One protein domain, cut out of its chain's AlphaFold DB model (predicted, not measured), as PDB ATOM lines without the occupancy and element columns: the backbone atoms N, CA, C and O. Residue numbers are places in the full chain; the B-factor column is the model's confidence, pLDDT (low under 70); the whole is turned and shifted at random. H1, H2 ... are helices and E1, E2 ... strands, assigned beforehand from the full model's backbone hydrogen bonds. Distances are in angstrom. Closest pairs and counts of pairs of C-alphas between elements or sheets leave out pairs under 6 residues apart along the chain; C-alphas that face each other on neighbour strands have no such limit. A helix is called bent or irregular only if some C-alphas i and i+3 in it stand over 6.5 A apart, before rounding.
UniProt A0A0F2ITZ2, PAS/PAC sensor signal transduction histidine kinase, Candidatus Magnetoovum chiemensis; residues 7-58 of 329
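AT A GLANCE: This is residues 7 to 58 of the 329 residues of the protein "PAS/PAC sensor signal transduction histidine kinase" of Candidatus Magnetoovum chiemensis (UniProt A0A0F2ITZ2). A long, bent hairpin of two strands, E1 and E2, makes the length of this domain, and one helix, H1, slants over part of it, coming nearest with its residues 21 to 28. The hairpin's turn, residues 39 to 43, lies far from the helix. The printed part has 52 residues with one named helix and two named strands, in the order H1, E1, E2; the sheet's order is E1 - E2, antiparallel, and the class is mixed, helices and strands. The whole is only just loose, close to compact, with a radius of gyration of the C-alphas of 12.1 A, and its outline is elongated, 36 by 19 by 18 A.

HOW THE PARTS SIT: Start at Leu 7 and pass on to H1, residues 15 to 28, where every O i to N i+4 pair is within hydrogen-bond range. A tight link of one residue leads to E1, residues 30 to 38; the closest C-alphas of H1 and E1 are those of Ile 25 and Asp 31, 6.1 A apart. A tight link of five residues leads on to E2, residues 44 to 54, and E1 and E2 form a hairpin, antiparallel at 149 degrees. Look across it at N 31 and O 51, 2.9 A apart, and N 49 and O 33, 2.8 A apart, both within hydrogen-bond range. The closest C-alphas of H1 and E2 are those of Met 26 and Tyr 53, 6.0 A apart.

IN THESE COORDINATES: Find C-alpha 15 at (21.063, -19.966, -38.812); from there H1 runs 20.0 A to C-alpha 28. E1 covers 22.7 A from C-alpha 30 to C-alpha 38 and bends by 70 degrees at residue 34. E2 covers 28.9 A, bends by 57 degrees at residue 47 and ends at C-alpha 54, at (9.804, -39.955, -38.934).

THE WHOLE: The two C-alphas farthest apart are those of Asn 41 and Asp 56, 36.1 A. The printed part has no cut, and neither link is long. The mean pLDDT of the printed part is 86.9, and no printed residue is under 70.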
ATOM      1  N   LEU A   7      23.151 -26.023 -35.163       71.81
ATOM      2  CA  LEU A   7      23.835 -24.745 -35.407       71.81
ATOM      3  C   LEU A   7      25.269 -24.670 -34.848       71.81
ATOM      4  O   LEU A   7      26.044 -23.830 -35.289       71.81
ATOM      5  N   ASP A   8      25.620 -25.516 -33.876       74.12
ATOM      6  CA  ASP A   8      26.979 -25.589 -33.321       74.12
ATOM      7  C   ASP A   8      27.893 -26.494 -34.172       74.12
ATOM      8  O   ASP A   8      29.118 -26.452 -34.030       74.12
ATOM      9  N   LEU A   9      27.298 -27.335 -35.028       76.81
ATOM     10  CA  LEU A   9      27.987 -28.281 -35.908       76.81
ATOM     11  C   LEU A   9      28.074 -27.755 -37.341       76.81
ATOM     12  O   LEU A   9      29.127 -27.890 -37.951       76.81
ATOM     13  N   GLU A  10      27.007 -27.150 -37.858       79.75
ATOM     14  CA  GLU A  10      26.925 -26.577 -39.203       79.75
ATOM     15  C   GLU A  10      27.849 -25.351 -39.347       79.75
ATOM     16  O   GLU A  10      27.817 -24.426 -38.535       79.75
ATOM     17  N   ALA A  11      28.727 -25.357 -40.353       78.75
ATOM     18  CA  ALA A  11      29.747 -24.327 -40.566       78.75
ATOM     19  C   ALA A  11      29.632 -23.611 -41.922       78.75
ATOM     20  O   ALA A  11      30.411 -22.689 -42.180       78.75
ATOM     21  N   LEU A  12      28.715 -24.042 -42.790       77.69
ATOM     22  CA  LEU A  12      28.474 -23.500 -44.124       77.69
ATOM     23  C   LEU A  12      27.221 -22.616 -44.167       77.69
ATOM     24  O   LEU A  12      27.255 -21.540 -44.762       77.69
ATOM     25  N   GLU A  13      26.127 -23.072 -43.562       83.25
ATOM     26  CA  GLU A  13      24.831 -22.389 -43.611       83.25
ATOM     27  C   GLU A  13      24.683 -21.313 -42.526       83.25
ATOM     28  O   GLU A  13      25.245 -21.404 -41.431       83.25
ATOM     29  N   THR A  14      23.884 -20.279 -42.808       83.94
ATOM     30  CA  THR A  14      23.471 -19.330 -41.767       83.94
ATOM     31  C   THR A  14      22.363 -19.939 -40.898       83.94
ATOM     32  O   THR A  14      21.620 -20.804 -41.364       83.94
ATOM     33  N   PRO A  15      22.138 -19.449 -39.664       81.31
ATOM     34  CA  PRO A  15      21.063 -19.966 -38.812       81.31
ATOM     35  C   PRO A  15      19.663 -19.893 -39.434       81.31
ATOM     36  O   PRO A  15      18.788 -20.695 -39.107       81.31
ATOM     37  N   GLN A  16      19.443 -18.925 -40.325       82.50
ATOM     38  CA  GLN A  16      18.188 -18.760 -41.056       82.50
ATOM     39  C   GLN A  16      18.045 -19.799 -42.170       82.50
ATOM     40  O   GLN A  16      16.941 -20.294 -42.394       82.50
ATOM     41  N   ASP A  17      19.144 -20.152 -42.833       83.94
ATOM     42  CA  ASP A  17      19.162 -21.169 -43.883       83.94
ATOM     43  C   ASP A  17      18.985 -22.564 -43.285       83.94
ATOM     44  O   ASP A  17      18.099 -23.294 -43.721       83.94
ATOM     45  N   THR A  18      19.678 -22.872 -42.185       83.50
ATOM     46  CA  THR A  18      19.501 -24.140 -41.465       83.50
ATOM     47  C   THR A  18      18.075 -24.310 -40.944       83.50
ATOM     48  O   THR A  18      17.504 -25.395 -41.030       83.50
ATOM     49  N   ALA A  19      17.436 -23.240 -40.455       84.88
ATOM     50  CA  ALA A  19      16.034 -23.298 -40.034       84.88
ATOM     51  C   ALA A  19      15.076 -23.578 -41.209       84.88
ATOM     52  O   ALA A  19      14.132 -24.360 -41.064       84.88
ATOM     53  N   LYS A  20      15.320 -22.975 -42.381       85.94
ATOM     54  CA  LYS A  20      14.546 -23.257 -43.602       85.94
ATOM     55  C   LYS A  20      14.758 -24.693 -44.078       85.94
ATOM     56  O   LYS A  20      13.789 -25.346 -44.449       85.94
ATOM     57  N   HIS A  21      15.991 -25.187 -44.020       86.81
ATOM     58  CA  HIS A  21      16.359 -26.537 -44.433       86.81
ATOM     59  C   HIS A  21      15.708 -27.594 -43.526       86.81
ATOM     60  O   HIS A  21      15.101 -28.548 -44.010       86.81
ATOM     61  N   ILE A  22      15.700 -27.372 -42.206       85.75
ATOM     62  CA  ILE A  22      14.972 -28.231 -41.256       85.75
ATOM     63  C   ILE A  22      13.474 -28.254 -41.582       85.75
ATOM     64  O   ILE A  22      12.876 -29.329 -41.631       85.75
ATOM     65  N   LYS A  23      12.866 -27.092 -41.856       86.94
ATOM     66  CA  LYS A  23      11.449 -27.018 -42.241       86.94
ATOM     67  C   LYS A  23      11.170 -27.800 -43.530       86.94
ATOM     68  O   LYS A  23      10.207 -28.560 -43.580       86.94
ATOM     69  N   TYR A  24      12.042 -27.672 -44.528       87.81
ATOM     70  CA  TYR A  24      11.963 -28.428 -45.778       87.81
ATOM     71  C   TYR A  24      12.021 -29.948 -45.547       87.81
ATOM     72  O   TYR A  24      11.219 -30.682 -46.125       87.81
ATOM     73  N   ILE A  25      12.907 -30.428 -44.667       88.88
ATOM     74  CA  ILE A  25      13.015 -31.854 -44.313       88.88
ATOM     75  C   ILE A  25      11.745 -32.342 -43.601       88.88
ATOM     76  O   ILE A  25      11.272 -33.447 -43.874       88.88
ATOM     77  N   MET A  26      11.157 -31.527 -42.720       86.62
ATOM     78  CA  MET A  26       9.901 -31.872 -42.040       86.62
ATOM     79  C   MET A  26       8.715 -31.968 -43.014       86.62
ATOM     80  O   MET A  26       7.839 -32.824 -42.849       86.62
ATOM     81  N   GLU A  27       8.696 -31.125 -44.048       88.94
ATOM     82  CA  GLU A  27       7.675 -31.142 -45.099       88.94
ATOM     83  C   GLU A  27       7.847 -32.355 -46.039       88.94
ATOM     84  O   GLU A  27       6.903 -33.137 -46.205       88.94
ATOM     85  N   ASN A  28       9.055 -32.564 -46.581       88.75
ATOM     86  CA  ASN A  28       9.349 -33.559 -47.627       88.75
ATOM     87  C   ASN A  28       9.720 -34.960 -47.109       88.75
ATOM     88  O   ASN A  28       9.704 -35.922 -47.873       88.75
ATOM     89  N   GLY A  29      10.029 -35.104 -45.821       86.88
ATOM     90  CA  GLY A  29      10.284 -36.388 -45.160       86.88
ATOM     91  C   GLY A  29      11.735 -36.878 -45.200       86.88
ATOM     92  O   GLY A  29      12.131 -37.624 -44.307       86.88
ATOM     93  N   SER A  30      12.555 -36.448 -46.163       90.81
ATOM     94  CA  SER A  30      13.981 -36.800 -46.229       90.81
ATOM     95  C   SER A  30      14.784 -35.823 -47.079       90.81
ATOM     96  O   SER A  30      14.230 -35.245 -48.012       90.81
ATOM     97  N   ASP A  31      16.087 -35.712 -46.822       93.25
ATOM     98  CA  ASP A  31      17.025 -34.991 -47.686       93.25
ATOM     99  C   ASP A  31      18.433 -35.605 -47.641       93.25
ATOM    100  O   ASP A  31      18.818 -36.252 -46.660       93.25
ATOM    101  N   ARG A  32      19.210 -35.412 -48.707       92.81
ATOM    102  CA  ARG A  32      20.620 -35.794 -48.788       92.81
ATOM    103  C   ARG A  32      21.425 -34.680 -49.445       92.81
ATOM    104  O   ARG A  32      21.278 -34.425 -50.636       92.81
ATOM    105  N   PHE A  33      22.333 -34.090 -48.679       91.12
ATOM    106  CA  PHE A  33      23.123 -32.935 -49.099       91.12
ATOM    107  C   PHE A  33      24.561 -33.006 -48.577       91.12
ATOM    108  O   PHE A  33      24.880 -33.756 -47.654       91.12
ATOM    109  N   GLU A  34      25.451 -32.226 -49.187       92.38
ATOM    110  CA  GLU A  34      26.810 -32.028 -48.687       92.38
ATOM    111  C   GLU A  34      26.881 -30.735 -47.871       92.38
ATOM    112  O   GLU A  34      26.365 -29.704 -48.298       92.38
ATOM    113  N   SER A  35      27.559 -30.776 -46.727       91.25
ATOM    114  CA  SER A  35      27.791 -29.610 -45.874       91.25
ATOM    115  C   SER A  35      29.209 -29.609 -45.291       91.25
ATOM    116  O   SER A  35      30.013 -30.506 -45.560       91.25
ATOM    117  N   ARG A  36      29.550 -28.586 -44.502       90.94
ATOM    118  CA  ARG A  36      30.789 -28.519 -43.723       90.94
ATOM    119  C   ARG A  36      30.464 -28.498 -42.242       90.94
ATOM    120  O   ARG A  36      29.764 -27.606 -41.780       90.94
ATOM    121  N   HIS A  37      31.010 -29.452 -41.494       90.69
ATOM    122  CA  HIS A  37      30.802 -29.542 -40.052       90.69
ATOM    123  C   HIS A  37      32.054 -29.156 -39.265       90.69
ATOM    124  O   HIS A  37      33.179 -29.442 -39.678       90.69
ATOM    125  N   ARG A  38      31.861 -28.536 -38.098       89.19
ATOM    126  CA  ARG A  38      32.925 -28.192 -37.151       89.19
ATOM    127  C   ARG A  38      33.077 -29.281 -36.086       89.19
ATOM    128  O   ARG A  38      32.175 -29.543 -35.295       89.19
ATOM    129  N   CYS A  39      34.251 -29.894 -36.036       86.25
ATOM    130  CA  CYS A  39      34.643 -30.864 -35.021       86.25
ATOM    131  C   CYS A  39      34.882 -30.194 -33.656       86.25
ATOM    132  O   CYS A  39      35.155 -28.998 -33.559       86.25
ATOM    133  N   LYS A  40      34.881 -30.986 -32.572       83.31
ATOM    134  CA  LYS A  40      35.134 -30.505 -31.194       83.31
ATOM    135  C   LYS A  40      36.485 -29.785 -31.032       83.31
ATOM    136  O   LYS A  40      36.619 -28.919 -30.177       83.31
ATOM    137  N   ASN A  41      37.481 -30.149 -31.835       83.88
ATOM    138  CA  ASN A  41      38.806 -29.522 -31.863       83.88
ATOM    139  C   ASN A  41      38.861 -28.247 -32.735       83.88
ATOM    140  O   ASN A  41      39.942 -27.702 -32.935       83.88
ATOM    141  N   GLY A  42      37.728 -27.791 -33.278       82.69
ATOM    142  CA  GLY A  42      37.625 -26.621 -34.148       82.69
ATOM    143  C   GLY A  42      37.910 -26.884 -35.631       82.69
ATOM    144  O   GLY A  42      37.691 -25.978 -36.435       82.69
ATOM    145  N   ALA A  43      38.357 -28.088 -36.012       87.44
ATOM    146  CA  ALA A  43      38.603 -28.446 -37.409       87.44
ATOM    147  C   ALA A  43      37.294 -28.503 -38.210       87.44
ATOM    148  O   ALA A  43      36.262 -28.905 -37.678       87.44
ATOM    149  N   ILE A  44      37.342 -28.120 -39.484       90.19
ATOM    150  CA  ILE A  44      36.196 -28.192 -40.396       90.19
ATOM    151  C   ILE A  44      36.383 -29.404 -41.309       90.19
ATOM    152  O   ILE A  44      37.440 -29.535 -41.925       90.19
ATOM    153  N   ILE A  45      35.365 -30.258 -41.395       92.06
ATOM    154  CA  ILE A  45      35.320 -31.431 -42.276       92.06
ATOM    155  C   ILE A  45      34.185 -31.289 -43.288       92.06
ATOM    156  O   ILE A  45      33.133 -30.728 -42.973       92.06
ATOM    157  N   ASP A  46      34.392 -31.793 -44.499       93.00
ATOM    158  CA  ASP A  46      33.313 -31.950 -45.469       93.00
ATOM    159  C   ASP A  46      32.518 -33.207 -45.119       93.00
ATOM    160  O   ASP A  46      33.085 -34.285 -44.931       93.00
ATOM    161  N   VAL A  47      31.197 -33.084 -45.068       93.06
ATOM    162  CA  VAL A  47      30.304 -34.192 -44.739       93.06
ATOM    163  C   VAL A  47      29.195 -34.335 -45.767       93.06
ATOM    164  O   VAL A  47      28.704 -33.359 -46.323       93.06
ATOM    165  N   GLU A  48      28.777 -35.569 -45.997       94.50
ATOM    166  CA  GLU A  48      27.507 -35.887 -46.632       94.50
ATOM    167  C   GLU A  48      26.504 -36.217 -45.527       94.50
ATOM    168  O   GLU A  48      26.737 -37.121 -44.717       94.50
ATOM    169  N   VAL A  49      25.404 -35.474 -45.477       92.62
ATOM    170  CA  VAL A  49      24.345 -35.639 -44.486       92.62
ATOM    171  C   VAL A  49      23.130 -36.237 -45.182       92.62
ATOM    172  O   VAL A  49      22.633 -35.690 -46.160       92.62
ATOM    173  N   SER A  50      22.659 -37.382 -44.692       93.38
ATOM    174  CA  SER A  50      21.382 -37.983 -45.088       93.38
ATOM    175  C   SER A  50      20.420 -37.908 -43.914       93.38
ATOM    176  O   SER A  50      20.630 -38.578 -42.900       93.38
ATOM    177  N   VAL A  51      19.384 -37.089 -44.039       92.69
ATOM    178  CA  VAL A  51      18.402 -36.825 -42.988       92.69
ATOM    179  C   VAL A  51      17.067 -37.434 -43.373       92.69
ATOM    180  O   VAL A  51      16.635 -37.335 -44.516       92.69
ATOM    181  N   ASN A  52      16.390 -38.042 -42.409       92.00
ATOM    182  CA  ASN A  52      15.027 -38.523 -42.567       92.00
ATOM    183  C   ASN A  52      14.199 -38.113 -41.353       92.00
ATOM    184  O   ASN A  52      14.658 -38.191 -40.209       92.00
ATOM    185  N   TYR A  53      12.964 -37.706 -41.615       91.25
ATOM    186  CA  TYR A  53      11.997 -37.313 -40.608       91.25
ATOM    187  C   TYR A  53      10.904 -38.374 -40.471       91.25
ATOM    188  O   TYR A  53      10.131 -38.636 -41.393       91.25
ATOM    189  N   LEU A  54      10.831 -38.984 -39.290       89.94
ATOM    190  CA  LEU A  54       9.804 -39.955 -38.934       89.94
ATOM    191  C   LEU A  54       8.620 -39.223 -38.298       89.94
ATOM    192  O   LEU A  54       8.605 -39.004 -37.085       89.94
ATOM    193  N   LYS A  55       7.620 -38.883 -39.121       84.06
ATOM    194  CA  LYS A  55       6.402 -38.159 -38.706       84.06
ATOM    195  C   LYS A  55       5.685 -38.823 -37.522       84.06
ATOM    196  O   LYS A  55       5.278 -38.128 -36.601       84.06
ATOM    197  N   ASP A  56       5.616 -40.155 -37.494       87.31
ATOM    198  CA  ASP A  56       4.891 -40.914 -36.457       87.31
ATOM    199  C   ASP A  56       5.497 -40.807 -35.052       87.31
ATOM    200  O   ASP A  56       4.828 -41.092 -34.059       87.31
ATOM    201  N   ARG A  57       6.783 -40.454 -34.952       86.50
ATOM    202  CA  ARG A  57       7.500 -40.340 -33.671       86.50
ATOM    203  C   ARG A  57       8.036 -38.940 -33.406       86.50
ATOM    204  O   ARG A  57       8.627 -38.737 -32.355       86.50
ATOM    205  N   ASP A  58       7.845 -38.020 -34.349       86.69
ATOM    206  CA  ASP A  58       8.432 -36.679 -34.356       86.69
ATOM    207  C   ASP A  58       9.960 -36.692 -34.126       86.69
ATOM    208  O   ASP A  58      10.516 -35.929 -33.341       86.69
TER     209      ASP A  58